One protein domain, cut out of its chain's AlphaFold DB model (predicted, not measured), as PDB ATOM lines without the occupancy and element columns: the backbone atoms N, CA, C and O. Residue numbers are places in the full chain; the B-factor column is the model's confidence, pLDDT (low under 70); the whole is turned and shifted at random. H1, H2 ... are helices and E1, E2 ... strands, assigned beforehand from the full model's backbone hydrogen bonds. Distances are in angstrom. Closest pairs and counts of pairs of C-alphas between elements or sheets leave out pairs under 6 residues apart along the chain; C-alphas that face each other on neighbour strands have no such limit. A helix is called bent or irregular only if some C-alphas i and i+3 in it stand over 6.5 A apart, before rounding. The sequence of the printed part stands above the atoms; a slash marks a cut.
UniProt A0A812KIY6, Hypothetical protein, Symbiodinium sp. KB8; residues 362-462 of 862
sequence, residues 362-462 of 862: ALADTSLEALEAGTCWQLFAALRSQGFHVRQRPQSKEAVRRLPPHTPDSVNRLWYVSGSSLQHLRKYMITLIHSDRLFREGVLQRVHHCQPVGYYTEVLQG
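AT A GLANCE: This is residues 362 to 462 of the 862 residues of the protein "Hypothetical protein" of Symbiodinium sp. KB8 (UniProt A0A812KIY6). A small two-stranded parallel sheet, E1 and E2, sits beside a group of helices built round the long, kinked H4, with H1, H2 and H5 packed on it. H3 lies far from that group, beyond the sheet. The 101 printed residues, mostly helix by class, have five named helices and two strands in the order H1 H2 E1 H3 E2 H4 H5. The whole is compact, with a radius of gyration of the C-alphas of 12.8 A and spans of 36 by 31 by 26 A.

HOW THE PARTS SIT: Look first at E1, residues 389 to 392, and E2, residues 414 to 417: parallel neighbours, with N 391 and O 415 2.9 A apart, within hydrogen-bond range. Between them comes H3, residues 397 to 401, in a strand-helix-strand unit, two parallel strands joined through a helix, with a right-handed crossover. The hub is H4, residues 423 to 440, with a kink of 37 degrees near residue 434; it is irregular, C-alphas 424 and 427 being 7.5 A apart. It touches H2, residues 376 to 385, closest at the C-alphas of Leu 383 and Ile 433, 5.9 A. It touches H5, residues 453 to 460, at a shallow tilt of 25 degrees, closest at C-alphas Tyr 428 and Tyr 456, 5.8 A. With residues 430 to 434 alone it touches H1, residues 368 to 373, closest at C-alphas Leu 371 and Ile 430, 6.2 A. H3 touches no helix. Every O i to N i+4 pair is within hydrogen-bond range in H1, H2, H3 and H5, and 10 of 14 in H4.

IN THESE COORDINATES: Find C-alpha 368 at (297.748, 195.734, 159.429), where H1 begins. H2 measures 14.3 A. H4 runs 27.5 A from C-alpha 423 at (292.055, 182.302, 168.100). H5 ends at C-alpha 460, (304.662, 192.340, 162.757).

THE WHOLE: The C-alphas farthest apart, Ala 364 and Glu 398, are 38.0 A apart. The printed part has no cut; the links H3 to E2 and H4 to H5 are long. Look for low pLDDT at residues 419 to 420, under 70.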
ATOM      1  N   ALA A 362     284.603 188.609 153.334       79.75
ATOM      2  CA  ALA A 362     286.034 188.680 153.047       79.75
ATOM      3  C   ALA A 362     286.602 190.040 153.485       79.75
ATOM      4  O   ALA A 362     285.916 191.056 153.387       79.75
ATOM      5  N   LEU A 363     287.857 190.066 153.938       82.44
ATOM      6  CA  LEU A 363     288.586 191.320 154.142       82.44
ATOM      7  C   LEU A 363     288.827 191.990 152.786       82.44
ATOM      8  O   LEU A 363     289.458 191.396 151.911       82.44
ATOM      9  N   ALA A 364     288.317 193.211 152.621       79.69
ATOM     10  CA  ALA A 364     288.602 194.043 151.453       79.69
ATOM     11  C   ALA A 364     289.975 194.727 151.568       79.69
ATOM     12  O   ALA A 364     290.672 194.882 150.569       79.69
ATOM     13  N   ASP A 365     290.365 195.091 152.791       83.94
ATOM     14  CA  ASP A 365     291.652 195.701 153.104       83.94
ATOM     15  C   ASP A 365     292.579 194.691 153.803       83.94
ATOM     16  O   ASP A 365     292.157 193.914 154.660       83.94
ATOM     17  N   THR A 366     293.853 194.699 153.411       84.25
ATOM     18  CA  THR A 366     294.928 193.864 153.977       84.25
ATOM     19  C   THR A 366     295.969 194.695 154.737       84.25
ATOM     20  O   THR A 366     297.063 194.209 155.044       84.25
ATOM     21  N   SER A 367     295.640 195.953 155.058       87.81
ATOM     22  CA  SER A 367     296.383 196.773 156.013       87.81
ATOM     23  C   SER A 367     296.468 196.090 157.379       87.81
ATOM     24  O   SER A 367     295.592 195.316 157.767       87.81
ATOM     25  N   LEU A 368     297.543 196.360 158.123       87.38
ATOM     26  CA  LEU A 368     297.748 195.734 159.429       87.38
ATOM     27  C   LEU A 368     296.584 196.038 160.386       87.38
ATOM     28  O   LEU A 368     296.095 195.128 161.044       87.38
ATOM     29  N   GLU A 369     296.083 197.275 160.384       88.69
ATOM     30  CA  GLU A 369     294.938 197.705 161.196       88.69
ATOM     31  C   GLU A 369     293.664 196.909 160.864       88.69
ATOM     32  O   GLU A 369     293.009 196.374 161.762       88.69
ATOM     33  N   ALA A 370     293.349 196.739 159.574       87.88
ATOM     34  CA  ALA A 370     292.199 195.948 159.141       87.88
ATOM     35  C   ALA A 370     292.347 194.461 159.506       87.88
ATOM     36  O   ALA A 370     291.386 193.823 159.945       87.88
ATOM     37  N   LEU A 371     293.553 193.898 159.381       90.12
ATOM     38  CA  LEU A 371     293.840 192.517 159.780       90.12
ATOM     39  C   LEU A 371     293.725 192.322 161.302       90.12
ATOM     40  O   LEU A 371     293.239 191.283 161.760       90.12
ATOM     41  N   GLU A 372     294.139 193.310 162.095       90.00
ATOM     42  CA  GLU A 372     294.027 193.281 163.553       90.00
ATOM     43  C   GLU A 372     292.595 193.453 164.061       90.00
ATOM     44  O   GLU A 372     292.273 192.890 165.111       90.00
ATOM     45  N   ALA A 373     291.723 194.129 163.312       87.19
ATOM     46  CA  ALA A 373     290.294 194.230 163.607       87.19
ATOM     47  C   ALA A 373     289.470 193.047 163.053       87.19
ATOM     48  O   ALA A 373     288.449 192.676 163.634       87.19
ATOM     49  N   GLY A 374     289.908 192.414 161.959       84.44
ATOM     50  CA  GLY A 374     289.122 191.406 161.238       84.44
ATOM     51  C   GLY A 374     288.915 190.093 162.003       84.44
ATOM     52  O   GLY A 374     289.717 189.718 162.840       84.44
ATOM     53  N   THR A 375     287.865 189.322 161.741       84.12
ATOM     54  CA  THR A 375     287.573 188.052 162.436       84.12
ATOM     55  C   THR A 375     288.527 186.908 162.038       84.12
ATOM     56  O   THR A 375     289.192 186.953 161.007       84.12
ATOM     57  N   CYS A 376     288.594 185.818 162.822       83.81
ATOM     58  CA  CYS A 376     289.397 184.637 162.441       83.81
ATOM     59  C   CYS A 376     288.971 184.036 161.089       83.81
ATOM     60  O   CYS A 376     289.816 183.522 160.359       83.81
ATOM     61  N   TRP A 377     287.677 184.105 160.750       83.12
ATOM     62  CA  TRP A 377     287.184 183.670 159.445       83.12
ATOM     63  C   TRP A 377     287.696 184.566 158.321       83.12
ATOM     64  O   TRP A 377     288.200 184.065 157.322       83.12
ATOM     65  N   GLN A 378     287.592 185.882 158.502       86.38
ATOM     66  CA  GLN A 378     288.085 186.866 157.544       86.38
ATOM     67  C   GLN A 378     289.575 186.639 157.242       86.38
ATOM     68  O   GLN A 378     289.960 186.576 156.074       86.38
ATOM     69  N   LEU A 379     290.396 186.409 158.273       87.56
ATOM     70  CA  LEU A 379     291.817 186.074 158.116       87.56
ATOM     71  C   LEU A 379     292.028 184.746 157.371       87.56
ATOM     72  O   LEU A 379     292.843 184.665 156.457       87.56
ATOM     73  N   PHE A 380     291.266 183.705 157.711       85.62
ATOM     74  CA  PHE A 380     291.316 182.422 157.004       85.62
ATOM     75  C   PHE A 380     290.950 182.564 155.515       85.62
ATOM     76  O   PHE A 380     291.600 181.978 154.648       85.62
ATOM     77  N   ALA A 381     289.925 183.361 155.205       84.44
ATOM     78  CA  ALA A 381     289.508 183.648 153.840       84.44
ATOM     79  C   ALA A 381     290.581 184.437 153.070       84.44
ATOM     80  O   ALA A 381     290.843 184.107 151.913       84.44
ATOM     81  N   ALA A 382     291.235 185.407 153.719       88.44
ATOM     82  CA  ALA A 382     292.344 186.171 153.149       88.44
ATOM     83  C   ALA A 382     293.580 185.296 152.866       88.44
ATOM     84  O   ALA A 382     294.178 185.389 151.798       88.44
ATOM     85  N   LEU A 383     293.928 184.367 153.763       88.62
ATOM     86  CA  LEU A 383     294.982 183.380 153.496       88.62
ATOM     87  C   LEU A 383     294.658 182.537 152.262       88.62
ATOM     88  O   LEU A 383     295.505 182.338 151.390       88.62
ATOM     89  N   ARG A 384     293.414 182.061 152.161       86.00
ATOM     90  CA  ARG A 384     292.974 181.258 151.020       86.00
ATOM     91  C   ARG A 384     292.997 182.052 149.712       86.00
ATOM     92  O   ARG A 384     293.375 181.484 148.691       86.00
ATOM     93  N   SER A 385     292.605 183.329 149.720       86.62
ATOM     94  CA  SER A 385     292.660 184.175 148.518       86.62
ATOM     95  C   SER A 385     294.095 184.479 148.084       86.62
ATOM     96  O   SER A 385     294.355 184.560 146.889       86.62
ATOM     97  N   GLN A 386     295.039 184.538 149.026       88.12
ATOM     98  CA  GLN A 386     296.479 184.626 148.755       88.12
ATOM     99  C   GLN A 386     297.139 183.275 148.405       88.12
ATOM    100  O   GLN A 386     298.365 183.189 148.310       88.12
ATOM    101  N   GLY A 387     296.351 182.208 148.224       86.69
ATOM    102  CA  GLY A 387     296.833 180.896 147.787       86.69
ATOM    103  C   GLY A 387     297.427 180.012 148.887       86.69
ATOM    104  O   GLY A 387     298.050 179.002 148.572       86.69
ATOM    105  N   PHE A 388     297.249 180.344 150.171       88.00
ATOM    106  CA  PHE A 388     297.715 179.485 151.260       88.00
ATOM    107  C   PHE A 388     296.825 178.247 151.437       88.00
ATOM    108  O   PHE A 388     295.603 178.336 151.588       88.00
ATOM    109  N   HIS A 389     297.455 177.077 151.522       85.56
ATOM    110  CA  HIS A 389     296.802 175.802 151.802       85.56
ATOM    111  C   HIS A 389     297.013 175.366 153.253       85.56
ATOM    112  O   HIS A 389     298.121 175.407 153.792       85.56
ATOM    113  N   VAL A 390     295.924 174.921 153.882       87.12
ATOM    114  CA  VAL A 390     295.910 174.498 155.284       87.12
ATOM    115  C   VAL A 390     296.433 173.068 155.448       87.12
ATOM    116  O   VAL A 390     296.067 172.166 154.692       87.12
ATOM    117  N   ARG A 391     297.271 172.843 156.462       85.94
ATOM    118  CA  ARG A 391     297.740 171.519 156.898       85.94
ATOM    119  C   ARG A 391     297.613 171.373 158.412       85.94
ATOM    120  O   ARG A 391     297.632 172.355 159.152       85.94
ATOM    121  N   GLN A 392     297.493 170.136 158.884       84.06
ATOM    122  CA  GLN A 392     297.581 169.846 160.315       84.06
ATOM    123  C   GLN A 392     299.033 169.961 160.777       84.06
ATOM    124  O   GLN A 392     299.955 169.573 160.055       84.06
ATOM    125  N   ARG A 393     299.244 170.507 161.977       83.88
ATOM    126  CA  ARG A 393     300.569 170.565 162.595       83.88
ATOM    127  C   ARG A 393     301.118 169.139 162.806       83.88
ATOM    128  O   ARG A 393     300.400 168.305 163.354       83.88
ATOM    129  N   PRO A 394     302.388 168.859 162.449       86.06
ATOM    130  CA  PRO A 394     303.020 167.580 162.764       86.06
ATOM    131  C   PRO A 394     303.065 167.311 164.275       86.06
ATOM    132  O   PRO A 394     303.344 168.221 165.057       86.06
ATOM    133  N   GLN A 395     302.842 166.059 164.681       82.19
ATOM    134  CA  GLN A 395     302.815 165.671 166.097       82.19
ATOM    135  C   GLN A 395     304.213 165.643 166.740       82.19
ATOM    136  O   GLN A 395     304.367 166.001 167.906       82.19
ATOM    137  N   SER A 396     305.263 165.277 165.994       86.56
ATOM    138  CA  SER A 396     306.616 165.193 166.553       86.56
ATOM    139  C   SER A 396     307.340 166.544 166.543       86.56
ATOM    140  O   SER A 396     307.346 167.276 165.550       86.56
ATOM    141  N   LYS A 397     308.024 166.873 167.650       83.56
ATOM    142  CA  LYS A 397     308.837 168.102 167.770       83.56
ATOM    143  C   LYS A 397     309.922 168.184 166.694       83.56
ATOM    144  O   LYS A 397     310.244 169.271 166.225       83.56
ATOM    145  N   GLU A 398     310.476 167.040 166.302       82.88
ATOM    146  CA  GLU A 398     311.487 166.959 165.252       82.88
ATOM    147  C   GLU A 398     310.905 167.256 163.865       82.88
ATOM    148  O   GLU A 398     311.502 168.029 163.120       82.88
ATOM    149  N   ALA A 399     309.711 166.743 163.542       83.62
ATOM    150  CA  ALA A 399     309.035 167.088 162.294       83.62
ATOM    151  C   ALA A 399     308.666 168.576 162.240       83.62
ATOM    152  O   ALA A 399     308.847 169.202 161.202       83.62
ATOM    153  N   VAL A 400     308.234 169.167 163.362       85.75
ATOM    154  CA  VAL A 400     307.963 170.614 163.451       85.75
ATOM    155  C   VAL A 400     309.227 171.441 163.189       85.75
ATOM    156  O   VAL A 400     309.172 172.423 162.455       85.75
ATOM    157  N   ARG A 401     310.381 171.040 163.741       82.44
ATOM    158  CA  ARG A 401     311.667 171.731 163.519       82.44
ATOM    159  C   ARG A 401     312.165 171.640 162.077       82.44
ATOM    160  O   ARG A 401     312.904 172.516 161.644       82.44
ATOM    161  N   ARG A 402     311.779 170.588 161.352       84.69
ATOM    162  CA  ARG A 402     312.147 170.366 159.946       84.69
ATOM    163  C   ARG A 402     311.187 171.031 158.955       84.69
ATOM    164  O   ARG A 402     311.396 170.895 157.752       84.69
ATOM    165  N   LEU A 403     310.145 171.724 159.424       86.12
ATOM    166  CA  LEU A 403     309.222 172.425 158.535       86.12
ATOM    167  C   LEU A 403     309.952 173.552 157.784       86.12
ATOM    168  O   LEU A 403     310.598 174.384 158.429       86.12
ATOM    169  N   PRO A 404     309.838 173.614 156.445       86.25
ATOM    170  CA  PRO A 404     310.429 174.702 155.679       86.25
ATOM    171  C   PRO A 404     309.729 176.019 156.047       86.25
ATOM    172  O   PRO A 404     308.502 176.031 156.139       86.25
ATOM    173  N   PRO A 405     310.468 177.116 156.292       88.25
ATOM    174  CA  PRO A 405     309.859 178.415 156.540       88.25
ATOM    175  C   PRO A 405     309.220 178.966 155.263       88.25
ATOM    176  O   PRO A 405     309.663 178.663 154.156       88.25
ATOM    177  N   HIS A 406     308.219 179.825 155.426       89.69
ATOM    178  CA  HIS A 406     307.648 180.577 154.317       89.69
ATOM    179  C   HIS A 406     308.606 181.697 153.892       89.69
ATOM    180  O   HIS A 406     309.077 182.478 154.718       89.69
ATOM    181  N   THR A 407     308.898 181.758 152.603       88.38
ATOM    182  CA  THR A 407     309.816 182.695 151.942       88.38
ATOM    183  C   THR A 407     309.110 183.358 150.755       88.38
ATOM    184  O   THR A 407     308.115 182.804 150.274       88.38
ATOM    185  N   PRO A 408     309.617 184.490 150.230       85.25
ATOM    186  CA  PRO A 408     309.052 185.120 149.032       85.25
ATOM    187  C   PRO A 408     308.985 184.166 147.823       85.25
ATOM    188  O   PRO A 408     308.013 184.202 147.073       85.25
ATOM    189  N   ASP A 409     309.947 183.245 147.698       83.38
ATOM    190  CA  ASP A 409     310.028 182.262 146.602       83.38
ATOM    191  C   ASP A 409     309.246 180.962 146.869       83.38
ATOM    192  O   ASP A 409     309.373 179.973 146.141       83.38
ATOM    193  N   SER A 410     308.463 180.904 147.949       80.25
ATOM    194  CA  SER A 410     307.707 179.701 148.304       80.25
ATOM    195  C   SER A 410     306.611 179.407 147.278       80.25
ATOM    196  O   SER A 410     305.526 179.982 147.331       80.25
ATOM    197  N   VAL A 411     306.871 178.439 146.393       74.00
ATOM    198  CA  VAL A 411     305.906 177.933 145.397       74.00
ATOM    199  C   VAL A 411     304.655 177.358 146.069       74.00
ATOM    200  O   VAL A 411     303.537 177.580 145.618       74.00
ATOM    201  N   ASN A 412     304.839 176.649 147.187       76.19
ATOM    202  CA  ASN A 412     303.749 176.098 147.982       76.19
ATOM    203  C   ASN A 412     303.542 176.951 149.234       76.19
ATOM    204  O   ASN A 412     304.256 176.806 150.227       76.19
ATOM    205  N   ARG A 413     302.534 177.824 149.201       86.62
ATOM    206  CA  ARG A 413     302.109 178.606 150.364       86.62
ATOM    207  C   ARG A 413     301.356 177.692 151.325       86.62
ATOM    208  O   ARG A 413     300.211 177.323 151.085       86.62
ATOM    209  N   LEU A 414     302.019 177.268 152.394       87.12
ATOM    210  CA  LEU A 414     301.457 176.367 153.398       87.12
ATOM    211  C   LEU A 414     301.323 177.076 154.739       87.12
ATOM    212  O   LEU A 414     302.137 177.924 155.098       87.12
ATOM    213  N   TRP A 415     300.321 176.678 155.512       89.50
ATOM    214  CA  TRP A 415     300.226 177.064 156.912       89.50
ATOM    215  C   TRP A 415     299.621 175.937 157.747       89.50
ATOM    216  O   TRP A 415     298.875 175.092 157.249       89.50
ATOM    217  N   TYR A 416     299.983 175.913 159.029       87.56
ATOM    218  CA  TYR A 416     299.720 174.792 159.918       87.56
ATOM    219  C   TYR A 416     298.756 175.183 161.029       87.56
ATOM    220  O   TYR A 416     298.937 176.208 161.685       87.56
ATOM    221  N   VAL A 417     297.765 174.332 161.266       84.88
ATOM    222  CA  VAL A 417     296.798 174.496 162.352       84.88
ATOM    223  C   VAL A 417     297.198 173.597 163.511       84.88
ATOM    224  O   VAL A 417     297.433 172.403 163.333       84.88
ATOM    225  N   SER A 418     297.285 174.174 164.708       75.62
ATOM    226  CA  SER A 418     297.445 173.430 165.955       75.62
ATOM    227  C   SER A 418     296.145 173.474 166.757       75.62
ATOM    228  O   SER A 418     295.795 174.517 167.308       75.62
ATOM    229  N   GLY A 419     295.445 172.342 166.838       67.94
ATOM    230  CA  GLY A 419     294.220 172.200 167.628       67.94
ATOM    231  C   GLY A 419     292.957 172.746 166.952       67.94
ATOM    232  O   GLY A 419     292.925 173.003 165.751       67.94
ATOM    233  N   SER A 420     291.884 172.889 167.734       62.19
ATOM    234  CA  SER A 420     290.542 173.232 167.237       62.19
ATOM    235  C   SER A 420     290.200 174.727 167.280       62.19
ATOM    236  O   SER A 420     289.159 175.120 166.761       62.19
ATOM    237  N   SER A 421     291.031 175.565 167.913       73.38
ATOM    238  CA  SER A 421     290.769 177.002 168.082       73.38
ATOM    239  C   SER A 421     291.700 177.842 167.213       73.38
ATOM    240  O   SER A 421     292.911 177.867 167.424       73.38
ATOM    241  N   LEU A 422     291.124 178.591 166.270       79.00
ATOM    242  CA  LEU A 422     291.867 179.527 165.419       79.00
ATOM    243  C   LEU A 422     292.306 180.799 166.161       79.00
ATOM    244  O   LEU A 422     293.182 181.508 165.672       79.00
ATOM    245  N   GLN A 423     291.750 181.079 167.346       79.81
ATOM    246  CA  GLN A 423     292.055 182.302 168.100       79.81
ATOM    247  C   GLN A 423     293.534 182.384 168.495       79.81
ATOM    248  O   GLN A 423     294.162 183.427 168.342       79.81
ATOM    249  N   HIS A 424     294.132 181.265 168.910       81.25
ATOM    250  CA  HIS A 424     295.558 181.215 169.253       81.25
ATOM    251  C   HIS A 424     296.477 181.369 168.032       81.25
ATOM    252  O   HIS A 424     297.643 181.724 168.173       81.25
ATOM    253  N   LEU A 425     295.950 181.128 166.830       86.44
ATOM    254  CA  LEU A 425     296.674 181.250 165.566       86.44
ATOM    255  C   LEU A 425     296.465 182.616 164.909       86.44
ATOM    256  O   LEU A 425     296.993 182.855 163.828       86.44
ATOM    257  N   ARG A 426     295.716 183.526 165.539       91.12
ATOM    258  CA  ARG A 426     295.346 184.817 164.955       91.12
ATOM    259  C   ARG A 426     296.557 185.632 164.508       91.12
ATOM    260  O   ARG A 426     296.639 185.986 163.339       91.12
ATOM    261  N   LYS A 427     297.518 185.878 165.407       92.00
ATOM    262  CA  LYS A 427     298.741 186.634 165.078       92.00
ATOM    263  C   LYS A 427     299.565 185.937 163.996       92.00
ATOM    264  O   LYS A 427     300.031 186.599 163.085       92.00
ATOM    265  N   TYR A 428     299.641 184.608 164.031       93.56
ATOM    266  CA  TYR A 428     300.299 183.823 162.989       93.56
ATOM    267  C   TYR A 428     299.639 183.995 161.607       93.56
ATOM    268  O   TYR A 428     300.340 184.220 160.623       93.56
ATOM    269  N   MET A 429     298.304 183.949 161.528       92.19
ATOM    270  CA  MET A 429     297.575 184.198 160.279       92.19
ATOM    271  C   MET A 429     297.808 185.624 159.772       92.19
ATOM    272  O   MET A 429     298.100 185.796 158.595       92.19
ATOM    273  N   ILE A 430     297.749 186.631 160.654       93.88
ATOM    274  CA  ILE A 430     298.029 188.034 160.298       93.88
ATOM    275  C   ILE A 430     299.449 188.170 159.734       93.88
ATOM    276  O   ILE A 430     299.619 188.754 158.669       93.88
ATOM    277  N   THR A 431     300.457 187.574 160.384       93.06
ATOM    278  CA  THR A 431     301.846 187.597 159.898       93.06
ATOM    279  C   THR A 431     301.988 186.993 158.509       93.06
ATOM    280  O   THR A 431     302.700 187.558 157.691       93.06
ATOM    281  N   LEU A 432     301.316 185.876 158.219       92.88
ATOM    282  CA  LEU A 432     301.364 185.253 156.893       92.88
ATOM    283  C   LEU A 432     300.629 186.066 155.820       92.88
ATOM    284  O   LEU A 432     301.098 186.145 154.693       92.88
ATOM    285  N   ILE A 433     299.498 186.690 156.155       92.88
ATOM    286  CA  ILE A 433     298.768 187.552 155.207       92.88
ATOM    287  C   ILE A 433     299.590 188.806 154.885       92.88
ATOM    288  O   ILE A 433     299.580 189.298 153.756       92.88
ATOM    289  N   HIS A 434     300.299 189.329 155.888       92.00
ATOM    290  CA  HIS A 434     301.094 190.546 155.779       92.00
ATOM    291  C   HIS A 434     302.535 190.298 155.291       92.00
ATOM    292  O   HIS A 434     303.226 191.249 154.918       92.00
ATOM    293  N   SER A 435     303.007 189.044 155.249       90.88
ATOM    294  CA  SER A 435     304.411 188.739 154.948       90.88
ATOM    295  C   SER A 435     304.826 189.167 153.547       90.88
ATOM    296  O   SER A 435     305.935 189.659 153.389       90.88
ATOM    297  N   ASP A 436     303.941 189.091 152.549       88.56
ATOM    298  CA  ASP A 436     304.233 189.555 151.182       88.56
ATOM    299  C   ASP A 436     304.581 191.050 151.117       88.56
ATOM    300  O   ASP A 436     305.332 191.491 150.244       88.56
ATOM    301  N   ARG A 437     304.017 191.865 152.016       88.50
ATOM    302  CA  ARG A 437     304.369 193.283 152.129       88.50
ATOM    303  C   ARG A 437     305.719 193.446 152.823       88.50
ATOM    304  O   ARG A 437     306.592 194.107 152.270       88.50
ATOM    305  N   LEU A 438     305.917 192.767 153.951       87.44
ATOM    306  CA  LEU A 438     307.168 192.820 154.713       87.44
ATOM    307  C   LEU A 438     308.377 192.281 153.923       87.44
ATOM    308  O   LEU A 438     309.484 192.793 154.074       87.44
ATOM    309  N   PHE A 439     308.174 191.285 153.052       89.81
ATOM    310  CA  PHE A 439     309.196 190.787 152.128       89.81
ATOM    311  C   PHE A 439     309.572 191.841 151.079       89.81
ATOM    312  O   PHE A 439     310.753 192.039 150.811       89.81
ATOM    313  N   ARG A 440     308.585 192.545 150.504       86.62
ATOM    314  CA  ARG A 440     308.827 193.618 149.521       86.62
ATOM    315  C   ARG A 440     309.524 194.830 150.132       86.62
ATOM    316  O   ARG A 440     310.348 195.446 149.470       86.62
ATOM    317  N   GLU A 441     309.201 195.152 151.380       85.75
ATOM    318  CA  GLU A 441     309.843 196.229 152.144       85.75
ATOM    319  C   GLU A 441     311.251 195.838 152.642       85.75
ATOM    320  O   GLU A 441     311.974 196.681 153.162       85.75
ATOM    321  N   GLY A 442     311.664 194.573 152.479       81.94
ATOM    322  CA  GLY A 442     312.985 194.078 152.882       81.94
ATOM    323  C   GLY A 442     313.170 193.898 154.393       81.94
ATOM    324  O   GLY A 442     314.257 193.535 154.836       81.94
ATOM    325  N   VAL A 443     312.117 194.120 155.186       83.88
ATOM    326  CA  VAL A 443     312.127 194.014 156.656       83.88
ATOM    327  C   VAL A 443     312.145 192.550 157.110       83.88
ATOM    328  O   VAL A 443     312.694 192.213 158.158       83.88
ATOM    329  N   LEU A 444     311.572 191.654 156.304       87.06
ATOM    330  CA  LEU A 444     311.432 190.235 156.610       87.06
ATOM    331  C   LEU A 444     312.122 189.390 155.537       87.06
ATOM    332  O   LEU A 444     312.032 189.693 154.354       87.06
ATOM    333  N   GLN A 445     312.788 188.306 155.939       85.31
ATOM    334  CA  GLN A 445     313.412 187.358 155.002       85.31
ATOM    335  C   GLN A 445     312.649 186.037 154.912       85.31
ATOM    336  O   GLN A 445     312.565 185.424 153.849       85.31
ATOM    337  N   ARG A 446     312.119 185.561 156.045       88.88
ATOM    338  CA  ARG A 446     311.390 184.291 156.141       88.88
ATOM    339  C   ARG A 446     310.452 184.272 157.349       88.88
ATOM    340  O   ARG A 446     310.698 184.955 158.339       88.88
ATOM    341  N   VAL A 447     309.413 183.443 157.305       90.31
ATOM    342  CA  VAL A 447     308.488 183.207 158.423       90.31
ATOM    343  C   VAL A 447     308.548 181.743 158.833       90.31
ATOM    344  O   VAL A 447     308.141 180.856 158.085       90.31
ATOM    345  N   HIS A 448     309.016 181.475 160.050       90.06
ATOM    346  CA  HIS A 448     308.969 180.131 160.612       90.06
ATOM    347  C   HIS A 448     307.554 179.773 161.090       90.06
ATOM    348  O   HIS A 448     306.860 180.555 161.745       90.06
ATOM    349  N   HIS A 449     307.125 178.554 160.772       90.12
ATOM    350  CA  HIS A 449     305.841 178.017 161.212       90.12
ATOM    351  C   HIS A 449     305.903 177.513 162.662       90.12
ATOM    352  O   HIS A 449     306.977 177.195 163.180       90.12
ATOM    353  N   CYS A 450     304.731 177.391 163.295       87.81
ATOM    354  CA  CYS A 450     304.559 176.820 164.639       87.81
ATOM    355  C   CYS A 450     305.405 177.493 165.741       87.81
ATOM    356  O   CYS A 450     305.832 176.819 166.680       87.81
ATOM    357  N   GLN A 451     305.657 178.798 165.625       88.44
ATOM    358  CA  GLN A 451     306.381 179.578 166.630       88.44
ATOM    359  C   GLN A 451     305.432 180.115 167.721       88.44
ATOM    360  O   GLN A 451     304.211 180.100 167.544       88.44
ATOM    361  N   PRO A 452     305.956 180.576 168.871       87.75
ATOM    362  CA  PRO A 452     305.152 181.249 169.890       87.75
ATOM    363  C   PRO A 452     304.508 182.548 169.374       87.75
ATOM    364  O   PRO A 452     305.019 183.187 168.461       87.75
ATOM    365  N   VAL A 453     303.418 182.997 170.005       88.06
ATOM    366  CA  VAL A 453     302.717 184.245 169.625       88.06
ATOM    367  C   VAL A 453     303.631 185.480 169.697       88.06
ATOM    368  O   VAL A 453     303.497 186.381 168.867       88.06
ATOM    369  N   GLY A 454     304.584 185.502 170.639       87.88
ATOM    370  CA  GLY A 454     305.575 186.577 170.777       87.88
ATOM    371  C   GLY A 454     306.410 186.775 169.510       87.88
ATOM    372  O   GLY A 454     306.456 187.884 168.994       87.88
ATOM    373  N   TYR A 455     306.919 185.687 168.921       90.25
ATOM    374  CA  TYR A 455     307.660 185.716 167.653       90.25
ATOM    375  C   TYR A 455     306.876 186.426 166.538       90.25
ATOM    376  O   TYR A 455     307.393 187.300 165.852       90.25
ATOM    377  N   TYR A 456     305.598 186.077 166.364       91.31
ATOM    378  CA  TYR A 456     304.759 186.689 165.327       91.31
ATOM    379  C   TYR A 456     304.461 188.162 165.611       91.31
ATOM    380  O   TYR A 456     304.327 188.955 164.684       91.31
ATOM    381  N   THR A 457     304.385 188.533 166.887       91.06
ATOM    382  CA  THR A 457     304.190 189.924 167.310       91.06
ATOM    383  C   THR A 457     305.426 190.764 166.989       91.06
ATOM    384  O   THR A 457     305.288 191.825 166.390       91.06
ATOM    385  N   GLU A 458     306.623 190.256 167.287       89.25
ATOM    386  CA  GLU A 458     307.896 190.917 166.969       89.25
ATOM    387  C   GLU A 458     308.106 191.073 165.457       89.25
ATOM    388  O   GLU A 458     308.541 192.129 164.997       89.25
ATOM    389  N   VAL A 459     307.742 190.056 164.664       89.00
ATOM    390  CA  VAL A 459     307.787 190.133 163.192       89.00
ATOM    391  C   VAL A 459     306.856 191.227 162.665       89.00
ATOM    392  O   VAL A 459     307.259 192.007 161.808       89.00
ATOM    393  N   LEU A 460     305.623 191.312 163.176       89.00
ATOM    394  CA  LEU A 460     304.662 192.340 162.757       89.00
ATOM    395  C   LEU A 460     305.090 193.758 163.160       89.00
ATOM    396  O   LEU A 460     304.742 194.709 162.472       89.00
ATOM    397  N   GLN A 461     305.858 193.898 164.241       87.38
ATOM    398  CA  GLN A 461     306.440 195.170 164.681       87.38
ATOM    399  C   GLN A 461     307.724 195.543 163.920       87.38
ATOM    400  O   GLN A 461     308.299 196.596 164.181       87.38
ATOM    401  N   GLY A 462     308.204 194.689 163.007       81.12
ATOM    402  CA  GLY A 462     309.454 194.907 162.273       81.12
ATOM    403  C   GLY A 462     310.721 194.736 163.118       81.12
ATOM    404  O   GLY A 462     311.815 195.035 162.650       81.12
TER     405      GLY A 462